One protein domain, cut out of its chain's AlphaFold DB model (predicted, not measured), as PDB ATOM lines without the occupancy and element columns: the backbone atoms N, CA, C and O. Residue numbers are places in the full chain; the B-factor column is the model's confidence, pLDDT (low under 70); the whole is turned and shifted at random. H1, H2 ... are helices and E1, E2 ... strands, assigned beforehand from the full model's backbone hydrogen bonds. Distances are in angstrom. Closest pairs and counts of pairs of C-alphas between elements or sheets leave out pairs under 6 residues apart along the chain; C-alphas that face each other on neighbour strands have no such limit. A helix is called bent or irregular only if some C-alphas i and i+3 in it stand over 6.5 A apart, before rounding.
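This is residues 89 to 165 of the 354 residues of an uncharacterized protein of Tessaracoccus aquimaris (UniProt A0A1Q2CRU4). What is the main picture? With little regular structure, one helix, H1, packs on the hairpin of E1 and E2, mainly at E2, amid long loops. What is its make-up? The 77 printed residues hold H1, E1 and E2 in that order, 23 residues in a mixed class; the sheet is antiparallel. How large is it? It is compact, radius of gyration 11.9 A, spanning 34 by 24 by 20 A.

Where does H1, residues 92 to 105, meet E2, residues 149 to 152? Their closest C-alphas, of Cys 99 and Cys 151, are 5.7 A apart. How do E2 and E1, residues 136 to 140, pair? This hairpin is antiparallel, with N 137 and O 151 2.8 A apart, within hydrogen-bond range. Is H1's backbone even? It is irregular, C-alphas 98 and 101 being 7.2 A apart, and 8 of 10 O i to N i+4 pairs are within range.

Where does H1 begin? C-alpha 92 is at (91.930, 20.453, -2.669), and H1 is 19.7 A long. Where does E2 end? C-alpha 152 is at (86.460, 11.569, 5.902); E1 is 13.4 A long and E2 10.3 A.

Which link is long? H1 to E1, with 30 residues; the printed part has no cut. Where is confidence low? Residues 108, 110 to 111, 114 to 117 and 144 to 146 are under 70.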
ATOM      1  N   ARG A  89      98.922  11.807  -2.069       76.81
ATOM      2  CA  ARG A  89      98.438  13.163  -1.748       76.81
ATOM      3  C   ARG A  89      97.395  13.630  -2.758       76.81
ATOM      4  O   ARG A  89      97.597  13.510  -3.965       76.81
ATOM      5  N   LEU A  90      96.304  14.197  -2.260       85.31
ATOM      6  CA  LEU A  90      95.184  14.683  -3.062       85.31
ATOM      7  C   LEU A  90      95.215  16.210  -3.181       85.31
ATOM      8  O   LEU A  90      95.660  16.903  -2.269       85.31
ATOM      9  N   THR A  91      94.724  16.743  -4.303       87.06
ATOM     10  CA  THR A  91      94.526  18.194  -4.447       87.06
ATOM     11  C   THR A  91      93.260  18.639  -3.698       87.06
ATOM     12  O   THR A  91      92.350  17.820  -3.516       87.06
ATOM     13  N   PRO A  92      93.140  19.921  -3.302       84.12
ATOM     14  CA  PRO A  92      91.930  20.453  -2.669       84.12
ATOM     15  C   PRO A  92      90.647  20.182  -3.469       84.12
ATOM     16  O   PRO A  92      89.605  19.870  -2.894       84.12
ATOM     17  N   GLU A  93      90.721  20.225  -4.801       85.19
ATOM     18  CA  GLU A  93      89.601  19.928  -5.699       85.19
ATOM     19  C   GLU A  93      89.226  18.445  -5.645       85.19
ATOM     20  O   GLU A  93      88.045  18.115  -5.544       85.19
ATOM     21  N   ALA A  94      90.218  17.548  -5.653       89.62
ATOM     22  CA  ALA A  94      89.995  16.108  -5.555       89.62
ATOM     23  C   ALA A  94      89.386  15.717  -4.197       89.62
ATOM     24  O   ALA A  94      88.463  14.903  -4.150       89.62
ATOM     25  N   VAL A  95      89.856  16.327  -3.104       90.94
ATOM     26  CA  VAL A  95      89.282  16.158  -1.760       90.94
ATOM     27  C   VAL A  95      87.833  16.651  -1.736       90.94
ATOM     28  O   VAL A  95      86.933  15.889  -1.392       90.94
ATOM     29  N   THR A  96      87.582  17.882  -2.193       89.31
ATOM     30  CA  THR A  96      86.233  18.475  -2.259       89.31
ATOM     31  C   THR A  96      85.271  17.626  -3.093       89.31
ATOM     32  O   THR A  96      84.137  17.384  -2.678       89.31
ATOM     33  N   GLN A  97      85.721  17.117  -4.245       89.62
ATOM     34  CA  GLN A  97      84.909  16.275  -5.122       89.62
ATOM     35  C   GLN A  97      84.518  14.951  -4.454       89.62
ATOM     36  O   GLN A  97      83.348  14.576  -4.518       89.62
ATOM     37  N   ARG A  98      85.462  14.252  -3.805       91.12
ATOM     38  CA  ARG A  98      85.156  12.992  -3.101       91.12
ATOM     39  C   ARG A  98      84.308  13.214  -1.849       91.12
ATOM     40  O   ARG A  98      83.501  12.361  -1.510       91.12
ATOM     41  N   CYS A  99      84.468  14.353  -1.180       91.56
ATOM     42  CA  CYS A  99      83.725  14.692   0.030       91.56
ATOM     43  C   CYS A  99      82.283  15.149  -0.216       91.56
ATOM     44  O   CYS A  99      81.469  15.070   0.704       91.56
ATOM     45  N   ARG A 100      81.941  15.595  -1.434       90.38
ATOM     46  CA  ARG A 100      80.605  16.114  -1.778       90.38
ATOM     47  C   ARG A 100      79.442  15.229  -1.274       90.38
ATOM     48  O   ARG A 100      78.582  15.790  -0.606       90.38
ATOM     49  N   PRO A 101      79.413  13.888  -1.454       89.06
ATOM     50  CA  PRO A 101      78.300  13.059  -0.977       89.06
ATOM     51  C   PRO A 101      78.131  13.039   0.550       89.06
ATOM     52  O   PRO A 101      77.005  12.930   1.029       89.06
ATOM     53  N   GLN A 102      79.222  13.153   1.320       89.56
ATOM     54  CA  GLN A 102      79.151  13.274   2.782       89.56
ATOM     55  C   GLN A 102      78.706  14.678   3.190       89.56
ATOM     56  O   GLN A 102      77.882  14.814   4.088       89.56
ATOM     57  N   LEU A 103      79.218  15.718   2.519       87.62
ATOM     58  CA  LEU A 103      78.831  17.107   2.773       87.62
ATOM     59  C   LEU A 103      77.336  17.314   2.531       87.62
ATOM     60  O   LEU A 103      76.671  17.864   3.403       87.62
ATOM     61  N   ASP A 104      76.807  16.822   1.412       86.06
ATOM     62  CA  ASP A 104      75.387  16.918   1.060       86.06
ATOM     63  C   ASP A 104      74.499  16.114   2.042       86.06
ATOM     64  O   ASP A 104      73.344  16.456   2.272       86.06
ATOM     65  N   ALA A 105      75.029  15.074   2.701       84.69
ATOM     66  CA  ALA A 105      74.284  14.276   3.682       84.69
ATOM     67  C   ALA A 105      74.031  14.980   5.030       84.69
ATOM     68  O   ALA A 105      73.165  14.542   5.796       84.69
ATOM     69  N   TYR A 106      74.762  16.062   5.326       80.25
ATOM     70  CA  TYR A 106      74.439  16.961   6.441       80.25
ATOM     71  C   TYR A 106      73.202  17.824   6.150       80.25
ATOM     72  O   TYR A 106      72.561  18.290   7.095       80.25
ATOM     73  N   ASP A 107      72.834  18.037   4.881       78.06
ATOM     74  CA  ASP A 107      71.641  18.811   4.544       78.06
ATOM     75  C   ASP A 107      70.377  18.078   5.022       78.06
ATOM     76  O   ASP A 107      70.122  16.917   4.700       78.06
ATOM     77  N   GLY A 108      69.587  18.760   5.856       68.12
ATOM     78  CA  GLY A 108      68.428  18.175   6.536       68.12
ATOM     79  C   GLY A 108      68.725  17.538   7.901       68.12
ATOM     80  O   GLY A 108      67.825  16.933   8.487       68.12
ATOM     81  N   LYS A 109      69.943  17.675   8.449       75.31
ATOM     82  CA  LYS A 109      70.202  17.410   9.874       75.31
ATOM     83  C   LYS A 109      69.962  18.663  10.729       75.31
ATOM     84  O   LYS A 109      70.405  19.738  10.328       75.31
ATOM     85  N   PRO A 110      69.351  18.523  11.923       69.12
ATOM     86  CA  PRO A 110      69.245  19.618  12.884       69.12
ATOM     87  C   PRO A 110      70.612  20.222  13.233       69.12
ATOM     88  O   PRO A 110      71.521  19.490  13.629       69.12
ATOM     89  N   GLY A 111      70.746  21.544  13.108       66.50
ATOM     90  CA  GLY A 111      71.985  22.292  13.360       66.50
ATOM     91  C   GLY A 111      72.926  22.426  12.153       66.50
ATOM     92  O   GLY A 111      73.991  23.033  12.283       66.50
ATOM     93  N   TYR A 112      72.553  21.885  10.989       71.31
ATOM     94  CA  TYR A 112      73.330  21.949   9.740       71.31
ATOM     95  C   TYR A 112      72.509  22.461   8.549       71.31
ATOM     96  O   TYR A 112      72.951  22.348   7.404       71.31
ATOM     97  N   GLU A 113      71.320  23.012   8.794       73.00
ATOM     98  CA  GLU A 113      70.384  23.452   7.766       73.00
ATOM     99  C   GLU A 113      70.996  24.523   6.848       73.00
ATOM    100  O   GLU A 113      71.346  25.623   7.274       73.00
ATOM    101  N   THR A 114      71.081  24.213   5.553       69.25
ATOM    102  CA  THR A 114      71.367  25.203   4.509       69.25
ATOM    103  C   THR A 114      70.103  26.031   4.230       69.25
ATOM    104  O   THR A 114      69.023  25.441   4.104       69.25
ATOM    105  N   PRO A 115      70.191  27.371   4.097       69.12
ATOM    106  CA  PRO A 115      69.053  28.203   3.713       69.12
ATOM    107  C   PRO A 115      68.370  27.717   2.414       69.12
ATOM    108  O   PRO A 115      69.063  27.410   1.438       69.12
ATOM    109  N   PRO A 116      67.025  27.635   2.357       69.25
ATOM    110  CA  PRO A 116      66.326  27.103   1.187       69.25
ATOM    111  C   PRO A 116      66.624  27.880  -0.102       69.25
ATOM    112  O   PRO A 116      66.409  29.086  -0.175       69.25
ATOM    113  N   GLY A 117      67.051  27.165  -1.144       67.25
ATOM    114  CA  GLY A 117      67.361  27.742  -2.458       67.25
ATOM    115  C   GLY A 117      68.795  28.259  -2.615       67.25
ATOM    116  O   GLY A 117      69.155  28.693  -3.706       67.25
ATOM    117  N   GLU A 118      69.623  28.179  -1.573       71.00
ATOM    118  CA  GLU A 118      71.041  28.526  -1.645       71.00
ATOM    119  C   GLU A 118      71.932  27.298  -1.869       71.00
ATOM    120  O   GLU A 118      71.574  26.169  -1.542       71.00
ATOM    121  N   SER A 119      73.129  27.529  -2.416       74.31
ATOM    122  CA  SER A 119      74.189  26.521  -2.478       74.31
ATOM    123  C   SER A 119      75.413  27.003  -1.702       74.31
ATOM    124  O   SER A 119      75.757  28.188  -1.714       74.31
ATOM    125  N   ILE A 120      76.068  26.076  -1.004       75.06
ATOM    126  CA  ILE A 120      77.284  26.367  -0.247       75.06
ATOM    127  C   ILE A 120      78.503  26.014  -1.100       75.06
ATOM    128  O   ILE A 120      78.689  24.873  -1.540       75.06
ATOM    129  N   ALA A 121      79.348  27.020  -1.321       80.75
ATOM    130  CA  ALA A 121      80.662  26.873  -1.927       80.75
ATOM    131  C   ALA A 121      81.662  26.433  -0.847       80.75
ATOM    132  O   ALA A 121      82.463  27.233  -0.370       80.75
ATOM    133  N   TRP A 122      81.551  25.170  -0.421       83.25
ATOM    134  CA  TRP A 122      82.395  24.582   0.621       83.25
ATOM    135  C   TRP A 122      83.882  24.783   0.325       83.25
ATOM    136  O   TRP A 122      84.364  24.384  -0.736       83.25
ATOM    137  N   ALA A 123      84.601  25.356   1.288       83.69
ATOM    138  CA  ALA A 123      86.053  25.476   1.266       83.69
ATOM    139  C   ALA A 123      86.668  24.543   2.312       83.69
ATOM    140  O   ALA A 123      86.116  24.384   3.401       83.69
ATOM    141  N   ILE A 124      87.818  23.950   1.990       85.50
ATOM    142  CA  ILE A 124      88.640  23.235   2.972       85.50
ATOM    143  C   ILE A 124      89.217  24.267   3.938       85.50
ATOM    144  O   ILE A 124      89.789  25.264   3.502       85.50
ATOM    145  N   ALA A 125      89.061  24.017   5.234       78.69
ATOM    146  CA  ALA A 125      89.507  24.910   6.291       78.69
ATOM    147  C   ALA A 125      91.036  25.095   6.257       78.69
ATOM    148  O   ALA A 125      91.526  26.196   6.021       78.69
ATOM    149  N   HIS A 126      91.789  24.001   6.385       77.75
ATOM    150  CA  HIS A 126      93.255  24.009   6.405       77.75
ATOM    151  C   HIS A 126      93.826  23.673   5.021       77.75
ATOM    152  O   HIS A 126      94.364  22.595   4.783       77.75
ATOM    153  N   SER A 127      93.621  24.575   4.058       77.00
ATOM    154  CA  SER A 127      93.950  24.348   2.634       77.00
ATOM    155  C   SER A 127      95.442  24.118   2.314       77.00
ATOM    156  O   SER A 127      95.773  23.682   1.212       77.00
ATOM    157  N   ASP A 128      96.328  24.402   3.264       75.19
ATOM    158  CA  ASP A 128      97.776  24.186   3.228       75.19
ATOM    159  C   ASP A 128      98.202  22.771   3.676       75.19
ATOM    160  O   ASP A 128      99.310  22.327   3.348       75.19
ATOM    161  N   GLN A 129      97.325  22.041   4.378       81.00
ATOM    162  CA  GLN A 129      97.577  20.677   4.852       81.00
ATOM    163  C   GLN A 129      97.557  19.639   3.721       81.00
ATOM    164  O   GLN A 129      96.983  19.830   2.644       81.00
ATOM    165  N   ARG A 130      98.198  18.490   3.967       82.38
ATOM    166  CA  ARG A 130      98.367  17.428   2.960       82.38
ATOM    167  C   ARG A 130      97.430  16.256   3.219       82.38
ATOM    168  O   ARG A 130      97.774  15.322   3.934       82.38
ATOM    169  N   TYR A 131      96.285  16.283   2.553       88.75
ATOM    170  CA  TYR A 131      95.250  15.262   2.677       88.75
ATOM    171  C   TYR A 131      95.481  14.035   1.776       88.75
ATOM    172  O   TYR A 131      95.896  14.148   0.618       88.75
ATOM    173  N   SER A 132      95.143  12.867   2.312       90.44
ATOM    174  CA  SER A 132      95.154  11.542   1.682       90.44
ATOM    175  C   SER A 132      93.782  10.866   1.844       90.44
ATOM    176  O   SER A 132      92.884  11.405   2.491       90.44
ATOM    177  N   THR A 133      93.580   9.674   1.272       90.12
ATOM    178  CA  THR A 133      92.391   8.866   1.605       90.12
ATOM    179  C   THR A 133      92.365   8.525   3.106       90.12
ATOM    180  O   THR A 133      93.407   8.238   3.689       90.12
ATOM    181  N   GLY A 134      91.179   8.526   3.723       87.00
ATOM    182  CA  GLY A 134      90.970   8.207   5.139       87.00
ATOM    183  C   GLY A 134      91.151   9.391   6.093       87.00
ATOM    184  O   GLY A 134      90.725   9.310   7.249       87.00
ATOM    185  N   ASP A 135      91.712  10.507   5.621       89.19
ATOM    186  CA  ASP A 135      91.902  11.697   6.443       89.19
ATOM    187  C   ASP A 135      90.573  12.373   6.819       89.19
ATOM    188  O   ASP A 135      89.683  12.499   5.974       89.19
ATOM    189  N   PRO A 136      90.437  12.884   8.055       88.38
ATOM    190  CA  PRO A 136      89.445  13.895   8.378       88.38
ATOM    191  C   PRO A 136      89.804  15.234   7.720       88.38
ATOM    192  O   PRO A 136      90.943  15.699   7.795       88.38
ATOM    193  N   VAL A 137      88.804  15.869   7.116       88.25
ATOM    194  CA  VAL A 137      88.881  17.175   6.453       88.25
ATOM    195  C   VAL A 137      87.741  18.039   6.950       88.25
ATOM    196  O   VAL A 137      86.573  17.658   6.820       88.25
ATOM    197  N   LEU A 138      88.063  19.209   7.494       86.00
ATOM    198  CA  LEU A 138      87.048  20.184   7.864       86.00
ATOM    199  C   LEU A 138      86.720  21.114   6.698       86.00
ATOM    200  O   LEU A 138      87.608  21.692   6.071       86.00
ATOM    201  N   PHE A 139      85.424  21.275   6.448       85.38
ATOM    202  CA  PHE A 139      84.862  22.183   5.466       85.38
ATOM    203  C   PHE A 139      84.073  23.302   6.142       85.38
ATOM    204  O   PHE A 139      83.303  23.078   7.078       85.38
ATOM    205  N   VAL A 140      84.233  24.516   5.625       80.25
ATOM    206  CA  VAL A 140      83.544  25.727   6.085       80.25
ATOM    207  C   VAL A 140      82.772  26.370   4.931       80.25
ATOM    208  O   VAL A 140      83.192  26.280   3.777       80.25
ATOM    209  N   ASP A 141      81.653  27.037   5.229       78.19
ATOM    210  CA  ASP A 141      81.046  28.003   4.304       78.19
ATOM    211  C   ASP A 141      81.813  29.332   4.433       78.19
ATOM    212  O   ASP A 141      81.766  29.935   5.512       78.19
ATOM    213  N   PRO A 142      82.500  29.827   3.385       72.00
ATOM    214  CA  PRO A 142      83.227  31.100   3.446       72.00
ATOM    215  C   PRO A 142      82.319  32.295   3.764       72.00
ATOM    216  O   PRO A 142      82.752  33.256   4.401       72.00
ATOM    217  N   ALA A 143      81.045  32.214   3.363       70.69
ATOM    218  CA  ALA A 143      80.021  33.211   3.664       70.69
ATOM    219  C   ALA A 143      79.442  33.084   5.089       70.69
ATOM    220  O   ALA A 143      78.668  33.938   5.515       70.69
ATOM    221  N   GLY A 144      79.805  32.040   5.843       69.25
ATOM    222  CA  GLY A 144      79.424  31.885   7.244       69.25
ATOM    223  C   GLY A 144      77.928  31.669   7.501       69.25
ATOM    224  O   GLY A 144      77.458  32.011   8.586       69.25
ATOM    225  N   ARG A 145      77.178  31.123   6.538       66.75
ATOM    226  CA  ARG A 145      75.724  30.892   6.638       66.75
ATOM    227  C   ARG A 145      75.368  29.528   7.229       66.75
ATOM    228  O   ARG A 145      74.218  29.311   7.590       66.75
ATOM    229  N   SER A 146      76.335  28.613   7.321       68.75
ATOM    230  CA  SER A 146      76.152  27.255   7.846       68.75
ATOM    231  C   SER A 146      77.240  26.876   8.854       68.75
ATOM    232  O   SER A 146      78.278  27.542   8.962       68.75
ATOM    233  N   SER A 147      76.972  25.808   9.601       72.31
ATOM    234  CA  SER A 147      77.900  25.162  10.532       72.31
ATOM    235  C   SER A 147      79.031  24.454   9.780       72.31
ATOM    236  O   SER A 147      78.866  24.024   8.637       72.31
ATOM    237  N   GLU A 148      80.183  24.319  10.427       77.56
ATOM    238  CA  GLU A 148      81.336  23.605   9.882       77.56
ATOM    239  C   GLU A 148      81.023  22.100   9.721       77.56
ATOM    240  O   GLU A 148      80.413  21.491  10.601       77.56
ATOM    241  N   ARG A 149      81.422  21.480   8.600       82.44
ATOM    242  CA  ARG A 149      81.132  20.066   8.279       82.44
ATOM    243  C   ARG A 149      82.420  19.256   8.182       82.44
ATOM    244  O   ARG A 149      83.378  19.695   7.552       82.44
ATOM    245  N   LEU A 150      82.438  18.050   8.747       85.88
ATOM    246  CA  LEU A 150      83.563  17.128   8.589       85.88
ATOM    247  C   LEU A 150      83.284  16.104   7.483       85.88
ATOM    248  O   LEU A 150      82.221  15.482   7.459       85.88
ATOM    249  N   CYS A 151      84.273  15.884   6.625       88.94
ATOM    250  CA  CYS A 151      84.349  14.745   5.720       88.94
ATOM    251  C   CYS A 151      85.496  13.822   6.137       88.94
ATOM    252  O   CYS A 151      86.531  14.299   6.596       88.94
ATOM    253  N   ILE A 152      85.347  12.521   5.904       89.88
ATOM    254  CA  ILE A 152      86.460  11.569   5.902       89.88
ATOM    255  C   ILE A 152      86.716  11.171   4.461       89.88
ATOM    256  O   ILE A 152      85.828  10.575   3.852       89.88
ATOM    257  N   VAL A 153      87.888  11.510   3.917       91.31
ATOM    258  CA  VAL A 153      88.174  11.368   2.481       91.31
ATOM    259  C   VAL A 153      87.933   9.924   2.018       91.31
ATOM    260  O   VAL A 153      88.667   9.035   2.449       91.31
ATOM    261  N   PRO A 154      86.961   9.677   1.119       90.50
ATOM    262  CA  PRO A 154      86.700   8.339   0.593       90.50
ATOM    263  C   PRO A 154      87.811   7.799  -0.316       90.50
ATOM    264  O   PRO A 154      88.577   8.557  -0.929       90.50
ATOM    265  N   GLU A 155      87.842   6.474  -0.473       88.62
ATOM    266  CA  GLU A 155      88.618   5.812  -1.529       88.62
ATOM    267  C   GLU A 155      88.140   6.242  -2.934       88.62
ATOM    268  O   GLU A 155      86.990   6.662  -3.108       88.62
ATOM    269  N   PRO A 156      88.991   6.164  -3.976       84.19
ATOM    270  CA  PRO A 156      88.587   6.488  -5.340       84.19
ATOM    271  C   PRO A 156      87.394   5.633  -5.794       84.19
ATOM    272  O   PRO A 156      87.496   4.413  -5.898       84.19
ATOM    273  N   GLY A 157      86.275   6.285  -6.116       80.19
ATOM    274  CA  GLY A 157      85.056   5.617  -6.586       80.19
ATOM    275  C   GLY A 157      84.090   5.173  -5.482       80.19
ATOM    276  O   GLY A 157      83.007   4.697  -5.813       80.19
ATOM    277  N   ASP A 158      84.430   5.364  -4.205       83.12
ATOM    278  CA  ASP A 158      83.458   5.265  -3.116       83.12
ATOM    279  C   ASP A 158      82.487   6.462  -3.167       83.12
ATOM    280  O   ASP A 158      82.890   7.613  -3.346       83.12
ATOM    281  N   THR A 159      81.191   6.177  -3.038       78.19
ATOM    282  CA  THR A 159      80.099   7.161  -3.055       78.19
ATOM    283  C   THR A 159      79.391   7.264  -1.703       78.19
ATOM    284  O   THR A 159      78.222   7.651  -1.651       78.19
ATOM    285  N   THR A 160      80.052   6.864  -0.613       80.12
ATOM    286  CA  THR A 160      79.501   6.899   0.746       80.12
ATOM    287  C   THR A 160      78.972   8.290   1.099       80.12
ATOM    288  O   THR A 160      79.723   9.256   1.217       80.12
ATOM    289  N   SER A 161      77.656   8.363   1.314       80.00
ATOM    290  CA  SER A 161      76.918   9.535   1.800       80.00
ATOM    291  C   SER A 161      76.499   9.395   3.269       80.00
ATOM    292  O   SER A 161      75.575  10.057   3.733       80.00
ATOM    293  N   ALA A 162      77.144   8.510   4.030       81.62
ATOM    294  CA  ALA A 162      76.999   8.528   5.477       81.62
ATOM    295  C   ALA A 162      77.725   9.764   6.024       81.62
ATOM    296  O   ALA A 162      78.885   9.994   5.679       81.62
ATOM    297  N   ILE A 163      77.069  10.532   6.900       78.12
ATOM    298  CA  ILE A 163      77.791  11.490   7.743       78.12
ATOM    299  C   ILE A 163      78.806  10.680   8.549       78.12
ATOM    300  O   ILE A 163      78.397   9.718   9.212       78.12
ATOM    301  N   PRO A 164      80.101  11.015   8.483       75.25
ATOM    302  CA  PRO A 164      81.095  10.265   9.216       75.25
ATOM    303  C   PRO A 164      80.909  10.468  10.714       75.25
ATOM    304  O   PRO A 164      80.663  11.584  11.167       75.25
ATOM    305  N   ASP A 165      81.095   9.399  11.481       72.81
ATOM    306  CA  ASP A 165      81.334   9.516  12.912       72.81
ATOM    307  C   ASP A 165      82.830   9.815  13.133       72.81
ATOM    308  O   ASP A 165      83.682   9.014  12.729       72.81
TER     309      ASP A 165